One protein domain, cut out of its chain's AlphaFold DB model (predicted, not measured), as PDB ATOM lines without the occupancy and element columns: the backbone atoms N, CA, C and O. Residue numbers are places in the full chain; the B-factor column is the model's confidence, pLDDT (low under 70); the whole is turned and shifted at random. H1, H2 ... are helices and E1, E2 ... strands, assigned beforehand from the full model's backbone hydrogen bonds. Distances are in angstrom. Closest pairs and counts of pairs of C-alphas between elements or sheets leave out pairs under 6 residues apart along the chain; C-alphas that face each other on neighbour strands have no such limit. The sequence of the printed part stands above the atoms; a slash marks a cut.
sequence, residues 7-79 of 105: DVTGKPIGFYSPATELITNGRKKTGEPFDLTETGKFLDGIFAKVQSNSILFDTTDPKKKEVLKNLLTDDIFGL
ATOM      1  N   ASP A   7     -34.473 -12.184 -12.180       86.75
ATOM      2  CA  ASP A   7     -33.090 -12.336 -12.601       86.75
ATOM      3  C   ASP A   7     -32.747 -13.792 -12.946       86.75
ATOM      4  O   ASP A   7     -33.571 -14.712 -12.849       86.75
ATOM      5  N   VAL A   8     -31.492 -14.017 -13.342       86.94
ATOM      6  CA  VAL A   8     -30.976 -15.359 -13.669       86.94
ATOM      7  C   VAL A   8     -31.074 -16.361 -12.513       86.94
ATOM      8  O   VAL A   8     -30.981 -17.561 -12.750       86.94
ATOM      9  N   THR A   9     -31.280 -15.898 -11.277       87.25
ATOM     10  CA  THR A   9     -31.426 -16.737 -10.078       87.25
ATOM     11  C   THR A   9     -32.880 -16.962  -9.658       87.25
ATOM     12  O   THR A   9     -33.120 -17.627  -8.651       87.25
ATOM     13  N   GLY A  10     -33.850 -16.421 -10.401       85.94
ATOM     14  CA  GLY A  10     -35.269 -16.531 -10.056       85.94
ATOM     15  C   GLY A  10     -35.730 -15.525  -9.004       85.94
ATOM     16  O   GLY A  10     -36.694 -15.781  -8.290       85.94
ATOM     17  N   LYS A  11     -35.025 -14.399  -8.839       87.50
ATOM     18  CA  LYS A  11     -35.414 -13.352  -7.882       87.50
ATOM     19  C   LYS A  11     -36.012 -12.143  -8.592       87.50
ATOM     20  O   LYS A  11     -35.472 -11.746  -9.621       87.50
ATOM     21  N   PRO A  12     -37.042 -11.488  -8.028       88.38
ATOM     22  CA  PRO A  12     -37.606 -10.273  -8.607       88.38
ATOM     23  C   PRO A  12     -36.548  -9.186  -8.836       88.38
ATOM     24  O   PRO A  12     -35.762  -8.875  -7.941       88.38
ATOM     25  N   ILE A  13     -36.574  -8.553 -10.009       86.94
ATOM     26  CA  ILE A  13     -35.629  -7.477 -10.360       86.94
ATOM     27  C   ILE A  13     -36.006  -6.115  -9.760       86.94
ATOM     28  O   ILE A  13     -35.222  -5.172  -9.831       86.94
ATOM     29  N   GLY A  14     -37.207  -5.983  -9.191       88.31
ATOM     30  CA  GLY A  14     -37.711  -4.753  -8.582       88.31
ATOM     31  C   GLY A  14     -39.216  -4.800  -8.326       88.31
ATOM     32  O   GLY A  14     -39.885  -5.761  -8.703       88.31
ATOM     33  N   PHE A  15     -39.734  -3.759  -7.669       89.88
ATOM     34  CA  PHE A  15     -41.126  -3.686  -7.219       89.88
ATOM     35  C   PHE A  15     -41.745  -2.324  -7.507       89.88
ATOM     36  O   PHE A  15     -41.084  -1.286  -7.408       89.88
ATOM     37  N   TYR A  16     -43.036  -2.315  -7.833       88.38
ATOM     38  CA  TYR A  16     -43.761  -1.082  -8.110       88.38
ATOM     39  C   TYR A  16     -43.905  -0.198  -6.872       88.38
ATOM     40  O   TYR A  16     -44.168  -0.659  -5.761       88.38
ATOM     41  N   SER A  17     -43.730   1.106  -7.085       90.44
ATOM     42  CA  SER A  17     -43.863   2.122  -6.043       90.44
ATOM     43  C   SER A  17     -45.312   2.619  -5.916       90.44
ATOM     44  O   SER A  17     -46.059   2.541  -6.898       90.44
ATOM     45  N   PRO A  18     -45.681   3.264  -4.789       93.75
ATOM     46  CA  PRO A  18     -46.965   3.964  -4.655       93.75
ATOM     47  C   PRO A  18     -47.229   4.974  -5.772       93.75
ATOM     48  O   PRO A  18     -48.342   5.082  -6.279       93.75
ATOM     49  N   ALA A  19     -46.191   5.698  -6.201       91.44
ATOM     50  CA  ALA A  19     -46.313   6.653  -7.295       91.44
ATOM     51  C   ALA A  19     -46.657   5.955  -8.621       91.44
ATOM     52  O   ALA A  19     -47.470   6.461  -9.391       91.44
ATOM     53  N   THR A  20     -46.076   4.780  -8.878       89.12
ATOM     54  CA  THR A  20     -46.361   3.993 -10.084       89.12
ATOM     55  C   THR A  20     -47.804   3.500 -10.106       89.12
ATOM     56  O   THR A  20     -48.459   3.587 -11.144       89.12
ATOM     57  N   GLU A  21     -48.326   3.039  -8.973       93.06
ATOM     58  CA  GLU A  21     -49.720   2.606  -8.859       93.06
ATOM     59  C   GLU A  21     -50.697   3.749  -9.149       93.06
ATOM     60  O   GLU A  21     -51.621   3.586  -9.947       93.06
ATOM     61  N   LEU A  22     -50.439   4.934  -8.588       94.25
ATOM     62  CA  LEU A  22     -51.247   6.128  -8.844       94.25
ATOM     63  C   LEU A  22     -51.221   6.537 -10.324       94.25
ATOM     64  O   LEU A  22     -52.273   6.767 -10.914       94.25
ATOM     65  N   ILE A  23     -50.038   6.585 -10.948       91.62
ATOM     66  CA  ILE A  23     -49.883   6.981 -12.363       91.62
ATOM     67  C   ILE A  23     -50.546   5.970 -13.307       91.62
ATOM     68  O   ILE A  23     -51.041   6.333 -14.373       91.62
ATOM     69  N   THR A  24     -50.561   4.693 -12.928       89.56
ATOM     70  CA  THR A  24     -51.107   3.605 -13.749       89.56
ATOM     71  C   THR A  24     -52.567   3.290 -13.425       89.56
ATOM     72  O   THR A  24     -53.104   2.320 -13.961       89.56
ATOM     73  N   ASN A  25     -53.214   4.104 -12.579       91.88
ATOM     74  CA  ASN A  25     -54.583   3.907 -12.097       91.88
ATOM     75  C   ASN A  25     -54.820   2.487 -11.546       91.88
ATOM     76  O   ASN A  25     -55.827   1.851 -11.856       91.88
ATOM     77  N   GLY A  26     -53.870   1.964 -10.766       88.81
ATOM     78  CA  GLY A  26     -53.983   0.654 -10.118       88.81
ATOM     79  C   GLY A  26     -53.661  -0.552 -11.003       88.81
ATOM     80  O   GLY A  26     -53.731  -1.682 -10.524       88.81
ATOM     81  N   ARG A  27     -53.285  -0.353 -12.277       89.19
ATOM     82  CA  ARG A  27     -52.866  -1.459 -13.158       89.19
ATOM     83  C   ARG A  27     -51.584  -2.140 -12.670       89.19
ATOM     84  O   ARG A  27     -51.439  -3.338 -12.870       89.19
ATOM     85  N   LYS A  28     -50.669  -1.380 -12.064       89.50
ATOM     86  CA  LYS A  28     -49.398  -1.863 -11.503       89.50
ATOM     87  C   LYS A  28     -49.389  -1.584 -10.009       89.50
ATOM     88  O   LYS A  28     -49.216  -0.424  -9.632       89.50
ATOM     89  N   LYS A  29     -49.630  -2.587  -9.162       91.19
ATOM     90  CA  LYS A  29     -49.852  -2.322  -7.734       91.19
ATOM     91  C   LYS A  29     -48.555  -2.216  -6.963       91.19
ATOM     92  O   LYS A  29     -47.587  -2.912  -7.246       91.19
ATOM     93  N   THR A  30     -48.560  -1.376  -5.938       92.25
ATOM     94  CA  THR A  30     -47.412  -1.198  -5.054       92.25
ATOM     95  C   THR A  30     -46.967  -2.520  -4.439       92.25
ATOM     96  O   THR A  30     -47.777  -3.263  -3.889       92.25
ATOM     97  N   GLY A  31     -45.662  -2.782  -4.480       88.31
ATOM     98  CA  GLY A  31     -45.063  -3.986  -3.909       88.31
ATOM     99  C   GLY A  31     -45.208  -5.238  -4.774       88.31
ATOM    100  O   GLY A  31     -44.587  -6.245  -4.448       88.31
ATOM    101  N   GLU A  32     -45.963  -5.190  -5.877       88.81
ATOM    102  CA  GLU A  32     -45.911  -6.255  -6.880       88.81
ATOM    103  C   GLU A  32     -44.576  -6.185  -7.636       88.81
ATOM    104  O   GLU A  32     -44.067  -5.078  -7.882       88.81
ATOM    105  N   PRO A  33     -43.989  -7.345  -7.991       86.69
ATOM    106  CA  PRO A  33     -42.842  -7.394  -8.879       86.69
ATOM    107  C   PRO A  33     -43.116  -6.627 -10.166       86.69
ATOM    108  O   PRO A  33     -44.254  -6.532 -10.636       86.69
ATOM    109  N   PHE A  34     -42.057  -6.091 -10.761       83.81
ATOM    110  CA  PHE A  34     -42.161  -5.619 -12.131       83.81
ATOM    111  C   PHE A  34     -42.656  -6.755 -13.035       83.81
ATOM    112  O   PHE A  34     -42.352  -7.917 -12.820       83.81
ATOM    113  N   ASP A  35     -43.445  -6.417 -14.047       75.06
ATOM    114  CA  ASP A  35     -43.919  -7.362 -15.070       75.06
ATOM    115  C   ASP A  35     -43.236  -7.103 -16.426       75.06
ATOM    116  O   ASP A  35     -43.404  -7.863 -17.374       75.06
ATOM    117  N   LEU A  36     -42.483  -5.993 -16.519       69.00
ATOM    118  CA  LEU A  36     -41.834  -5.478 -17.728       69.00
ATOM    119  C   LEU A  36     -42.753  -5.454 -18.967       69.00
ATOM    120  O   LEU A  36     -42.270  -5.467 -20.096       69.00
ATOM    121  N   THR A  37     -44.075  -5.357 -18.778       66.62
ATOM    122  CA  THR A  37     -45.061  -5.425 -19.874       66.62
ATOM    123  C   THR A  37     -45.124  -4.155 -20.724       66.62
ATOM    124  O   THR A  37     -45.807  -4.123 -21.746       66.62
ATOM    125  N   GLU A  38     -44.408  -3.096 -20.331       64.50
ATOM    126  CA  GLU A  38     -44.346  -1.859 -21.110       64.50
ATOM    127  C   GLU A  38     -43.346  -1.985 -22.252       64.50
ATOM    128  O   GLU A  38     -42.174  -2.312 -22.053       64.50
ATOM    129  N   THR A  39     -43.794  -1.632 -23.453       58.91
ATOM    130  CA  THR A  39     -42.963  -1.561 -24.651       58.91
ATOM    131  C   THR A  39     -42.001  -0.372 -24.564       58.91
ATOM    132  O   THR A  39     -42.285   0.752 -24.977       58.91
ATOM    133  N   GLY A  40     -40.836  -0.607 -23.964       64.06
ATOM    134  CA  GLY A  40     -39.743   0.356 -23.889       64.06
ATOM    135  C   GLY A  40     -38.654   0.078 -24.923       64.06
ATOM    136  O   GLY A  40     -38.338  -1.076 -25.204       64.06
ATOM    137  N   LYS A  41     -37.984   1.140 -25.395       67.62
ATOM    138  CA  LYS A  41     -36.784   1.038 -26.255       67.62
ATOM    139  C   LYS A  41     -35.673   0.171 -25.651       67.62
ATOM    140  O   LYS A  41     -34.839  -0.344 -26.387       67.62
ATOM    141  N   PHE A  42     -35.678   0.005 -24.330       69.50
ATOM    142  CA  PHE A  42     -34.762  -0.871 -23.616       69.50
ATOM    143  C   PHE A  42     -34.829  -2.313 -24.126       69.50
ATOM    144  O   PHE A  42     -33.777  -2.905 -24.353       69.50
ATOM    145  N   LEU A  43     -36.045  -2.834 -24.349       69.38
ATOM    146  CA  LEU A  43     -36.289  -4.187 -24.854       69.38
ATOM    147  C   LEU A  43     -35.911  -4.306 -26.334       69.38
ATOM    148  O   LEU A  43     -35.198  -5.235 -26.706       69.38
ATOM    149  N   ASP A  44     -36.310  -3.329 -27.153       72.12
ATOM    150  CA  ASP A  44     -35.969  -3.288 -28.586       72.12
ATOM    151  C   ASP A  44     -34.454  -3.223 -28.822       72.12
ATOM    152  O   ASP A  44     -33.944  -3.668 -29.850       72.12
ATOM    153  N   GLY A  45     -33.727  -2.636 -27.871       78.38
ATOM    154  CA  GLY A  45     -32.289  -2.465 -27.939       78.38
ATOM    155  C   GLY A  45     -31.477  -3.694 -27.538       78.38
ATOM    156  O   GLY A  45     -30.256  -3.625 -27.698       78.38
ATOM    157  N   ILE A  46     -32.093  -4.765 -27.013       83.38
ATOM    158  CA  ILE A  46     -31.381  -5.955 -26.520       83.38
ATOM    159  C   ILE A  46     -30.725  -6.707 -27.682       83.38
ATOM    160  O   ILE A  46     -31.356  -7.021 -28.689       83.38
ATOM    161  N   PHE A  47     -29.449  -7.051 -27.520       86.12
ATOM    162  CA  PHE A  47     -28.681  -7.835 -28.473       86.12
ATOM    163  C   PHE A  47     -27.797  -8.874 -27.779       86.12
ATOM    164  O   PHE A  47     -27.436  -8.749 -26.610       86.12
ATOM    165  N   ALA A  48     -27.405  -9.888 -28.551       85.00
ATOM    166  CA  ALA A  48     -26.389 -10.861 -28.176       85.00
ATOM    167  C   ALA A  48     -25.178 -10.721 -29.107       85.00
ATOM    168  O   ALA A  48     -25.319 -10.682 -30.330       85.00
ATOM    169  N   LYS A  49     -23.975 -10.655 -28.536       85.56
ATOM    170  CA  LYS A  49     -22.707 -10.580 -29.263       85.56
ATOM    171  C   LYS A  49     -21.816 -11.753 -28.878       85.56
ATOM    172  O   LYS A  49     -21.377 -11.858 -27.736       85.56
ATOM    173  N   VAL A  50     -21.502 -12.598 -29.856       83.38
ATOM    174  CA  VAL A  50     -20.539 -13.692 -29.688       83.38
ATOM    175  C   VAL A  50     -19.129 -13.109 -29.577       83.38
ATOM    176  O   VAL A  50     -18.684 -12.348 -30.438       83.38
ATOM    177  N   GLN A  51     -18.437 -13.452 -28.498       85.25
ATOM    178  CA  GLN A  51     -17.012 -13.223 -28.277       85.25
ATOM    179  C   GLN A  51     -16.278 -14.566 -28.332       85.25
ATOM    180  O   GLN A  51     -16.910 -15.618 -28.380       85.25
ATOM    181  N   SER A  52     -14.942 -14.550 -28.318       82.25
ATOM    182  CA  SER A  52     -14.131 -15.761 -28.514       82.25
ATOM    183  C   SER A  52     -14.533 -16.927 -27.601       82.25
ATOM    184  O   SER A  52     -14.602 -18.050 -28.084       82.25
ATOM    185  N   ASN A  53     -14.856 -16.656 -26.328       84.50
ATOM    186  CA  ASN A  53     -15.194 -17.680 -25.327       84.50
ATOM    187  C   ASN A  53     -16.490 -17.378 -24.543       84.50
ATOM    188  O   ASN A  53     -16.745 -18.002 -23.516       84.50
ATOM    189  N   SER A  54     -17.284 -16.393 -24.961       78.56
ATOM    190  CA  SER A  54     -18.490 -15.980 -24.234       78.56
ATOM    191  C   SER A  54     -19.517 -15.354 -25.171       78.56
ATOM    192  O   SER A  54     -19.198 -14.942 -26.285       78.56
ATOM    193  N   ILE A  55     -20.764 -15.271 -24.719       79.00
ATOM    194  CA  ILE A  55     -21.804 -14.483 -25.378       79.00
ATOM    195  C   ILE A  55     -22.115 -13.313 -24.452       79.00
ATOM    196  O   ILE A  55     -22.496 -13.514 -23.304       79.00
ATOM    197  N   LEU A  56     -21.921 -12.093 -24.947       82.62
ATOM    198  CA  LEU A  56     -22.327 -10.877 -24.255       82.62
ATOM    199  C   LEU A  56     -23.770 -10.561 -24.629       82.62
ATOM    200  O   LEU A  56     -24.053 -10.301 -25.797       82.62
ATOM    201  N   PHE A  57     -24.649 -10.529 -23.639       84.56
ATOM    202  CA  PHE A  57     -25.978  -9.948 -23.766       84.56
ATOM    203  C   PHE A  57     -25.935  -8.508 -23.250       84.56
ATOM    204  O   PHE A  57     -25.401  -8.250 -22.173       84.56
ATOM    205  N   ASP A  58     -26.433  -7.560 -24.039       85.56
ATOM    206  CA  ASP A  58     -26.449  -6.140 -23.679       85.56
ATOM    207  C   ASP A  58     -27.589  -5.407 -24.415       85.56
ATOM    208  O   ASP A  58     -28.318  -6.015 -25.193       85.56
ATOM    209  N   THR A  59     -27.762  -4.106 -24.187       86.19
ATOM    210  CA  THR A  59     -28.734  -3.246 -24.864       86.19
ATOM    211  C   THR A  59     -28.082  -1.989 -25.434       86.19
ATOM    212  O   THR A  59     -27.121  -1.448 -24.885       86.19
ATOM    213  N   THR A  60     -28.620  -1.501 -26.550       88.69
ATOM    214  CA  THR A  60     -28.218  -0.230 -27.172       88.69
ATOM    215  C   THR A  60     -28.885   0.996 -26.539       88.69
ATOM    216  O   THR A  60     -28.582   2.123 -26.936       88.69
ATOM    217  N   ASP A  61     -29.769   0.811 -25.553       85.56
ATOM    218  CA  ASP A  61     -30.470   1.920 -24.909       85.56
ATOM    219  C   ASP A  61     -29.485   2.842 -24.153       85.56
ATOM    220  O   ASP A  61     -28.807   2.396 -23.219       85.56
ATOM    221  N   PRO A  62     -29.410   4.149 -24.488       85.62
ATOM    222  CA  PRO A  62     -28.534   5.092 -23.792       85.62
ATOM    223  C   PRO A  62     -28.860   5.227 -22.296       85.62
ATOM    224  O   PRO A  62     -27.996   5.628 -21.513       85.62
ATOM    225  N   LYS A  63     -30.081   4.869 -21.879       83.31
ATOM    226  CA  LYS A  63     -30.530   4.875 -20.483       83.31
ATOM    227  C   LYS A  63     -30.183   3.599 -19.723       83.31
ATOM    228  O   LYS A  63     -30.504   3.526 -18.541       83.31
ATOM    229  N   LYS A  64     -29.494   2.619 -20.326       83.94
ATOM    230  CA  LYS A  64     -29.114   1.347 -19.677       83.94
ATOM    231  C   LYS A  64     -28.639   1.530 -18.234       83.94
ATOM    232  O   LYS A  64     -29.139   0.872 -17.332       83.94
ATOM    233  N   LYS A  65     -27.689   2.443 -18.003       84.75
ATOM    234  CA  LYS A  65     -27.118   2.681 -16.664       84.75
ATOM    235  C   LYS A  65     -28.152   3.167 -15.651       84.75
ATOM    236  O   LYS A  65     -28.031   2.858 -14.475       84.75
ATOM    237  N   GLU A  66     -29.109   3.975 -16.087       83.69
ATOM    238  CA  GLU A  66     -30.182   4.473 -15.230       83.69
ATOM    239  C   GLU A  66     -31.186   3.362 -14.933       83.69
ATOM    240  O   GLU A  66     -31.580   3.199 -13.786       83.69
ATOM    241  N   VAL A  67     -31.534   2.551 -15.937       79.88
ATOM    242  CA  VAL A  67     -32.414   1.390 -15.757       79.88
ATOM    243  C   VAL A  67     -31.812   0.416 -14.748       79.88
ATOM    244  O   VAL A  67     -32.446   0.151 -13.734       79.88
ATOM    245  N   LEU A  68     -30.571  -0.036 -14.965       82.31
ATOM    246  CA  LEU A  68     -29.914  -1.023 -14.098       82.31
ATOM    247  C   LEU A  68     -29.758  -0.533 -12.650       82.31
ATOM    248  O   LEU A  68     -29.997  -1.292 -11.722       82.31
ATOM    249  N   LYS A  69     -29.473   0.760 -12.433       85.25
ATOM    250  CA  LYS A  69     -29.410   1.350 -11.080       85.25
ATOM    251  C   LYS A  69     -30.709   1.247 -10.282       85.25
ATOM    252  O   LYS A  69     -30.668   1.366  -9.062       85.25
ATOM    253  N   ASN A  70     -31.845   1.133 -10.964       80.75
ATOM    254  CA  ASN A  70     -33.156   1.027 -10.333       80.75
ATOM    255  C   ASN A  70     -33.609  -0.429 -10.162       80.75
ATOM    256  O   ASN A  70     -34.709  -0.665  -9.665       80.75
ATOM    257  N   LEU A  71     -32.785  -1.392 -10.578       84.50
ATOM    258  CA  LEU A  71     -33.030  -2.805 -10.353       84.50
ATOM    259  C   LEU A  71     -32.340  -3.262  -9.070       84.50
ATOM    260  O   LEU A  71     -31.374  -2.667  -8.596       84.50
ATOM    261  N   LEU A  72     -32.842  -4.357  -8.515       86.75
ATOM    262  CA  LEU A  72     -32.257  -5.027  -7.356       86.75
ATOM    263  C   LEU A  72     -31.034  -5.882  -7.722       86.75
ATOM    264  O   LEU A  72     -30.411  -6.471  -6.841       86.75
ATOM    265  N   THR A  73     -30.714  -5.975  -9.014       82.69
ATOM    266  CA  THR A  73     -29.704  -6.869  -9.576       82.69
ATOM    267  C   THR A  73     -29.202  -6.349 -10.921       82.69
ATOM    268  O   THR A  73     -29.954  -5.740 -11.686       82.69
ATOM    269  N   ASP A  74     -27.935  -6.633 -11.217       78.19
ATOM    270  CA  ASP A  74     -27.322  -6.385 -12.523       78.19
ATOM    271  C   ASP A  74     -27.366  -7.639 -13.426       78.19
ATOM    272  O   ASP A  74     -27.113  -7.553 -14.631       78.19
ATOM    273  N   ASP A  75     -27.755  -8.795 -12.875       82.50
ATOM    274  CA  ASP A  75     -27.738 -10.102 -13.540       82.50
ATOM    275  C   ASP A  75     -29.069 -10.409 -14.250       82.50
ATOM    276  O   ASP A  75     -29.652 -11.484 -14.116       82.50
ATOM    277  N   ILE A  76     -29.576  -9.446 -15.020       81.00
ATOM    278  CA  ILE A  76     -30.828  -9.594 -15.789       81.00
ATOM    279  C   ILE A  76     -30.613 -10.149 -17.202       81.00
ATOM    280  O   ILE A  76     -31.563 -10.481 -17.909       81.00
ATOM    281  N   PHE A  77     -29.356 -10.214 -17.641       79.81
ATOM    282  CA  PHE A  77     -28.969 -10.622 -18.986       79.81
ATOM    283  C   PHE A  77     -28.393 -12.040 -18.969       79.81
ATOM    284  O   PHE A  77     -27.181 -12.241 -19.019       79.81
ATOM    285  N   GLY A  78     -29.275 -13.036 -18.906       78.44
ATOM    286  CA  GLY A  78     -28.892 -14.441 -18.941       78.44
ATOM    287  C   GLY A  78     -30.093 -15.376 -18.998       78.44
ATOM    288  O   GLY A  78     -31.226 -14.945 -19.205       78.44
ATOM    289  N   LEU A  79     -29.822 -16.668 -18.842       82.75
ATOM    290  CA  LEU A  79     -30.842 -17.707 -18.773       82.75
ATOM    291  C   LEU A  79     -30.925 -18.219 -17.341       82.75
ATOM    292  O   LEU A  79     -29.893 -18.408 -16.700       82.75
TER     293      LEU A  79
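Overview. This is residues 7 to 79 of the 105 residues of an uncharacterized protein of Flavobacterium sp. GT3P67 (UniProt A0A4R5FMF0). There is little regular structure: an elongated, loose model, largely loops, has the hairpin of E1 and E2 at one end, H1 at the other, and H2 and H3 between. Of 73 printed residues, 26 are in named elements, ordered H1, H2, E1, E2, H3; the class is mixed, the sheet E1 - E2 antiparallel. The radius of gyration of the C-alphas is 14.1 A; the spans are 47 by 24 by 18 A.

Along the chain. Find C-alpha 18 at (-46.965, 3.964, -4.655), where H1, residues 18 to 23, begins. Next come H2, residues 41 to 44, E1, residues 46 to 50, 13.7 A long, and E2, residues 55 to 59, 13.2 A. H3, residues 64 to 69, ends at (-29.410, 1.350, -11.080).

Arrangement. H1 is apart from H2, E1, E2 and H3. H2 and H3 are close but not clearly touching; their closest C-alphas, Phe 42 and Lys 64, are 7.2 A apart. In the E1 and E2 hairpin, antiparallel at 155 degrees, look for N 47 and O 58, within hydrogen-bond range at 2.8 A. In H1 and H3 every O i to N i+4 pair is within range; H2 is too short for one.

Size, cuts and confidence. The farthest C-alphas, Asn 25 and Ser 52, are 47.9 A apart. The printed part has no cut; the H1 to H2 link is long. Residues 36 to 43 have pLDDT under 70.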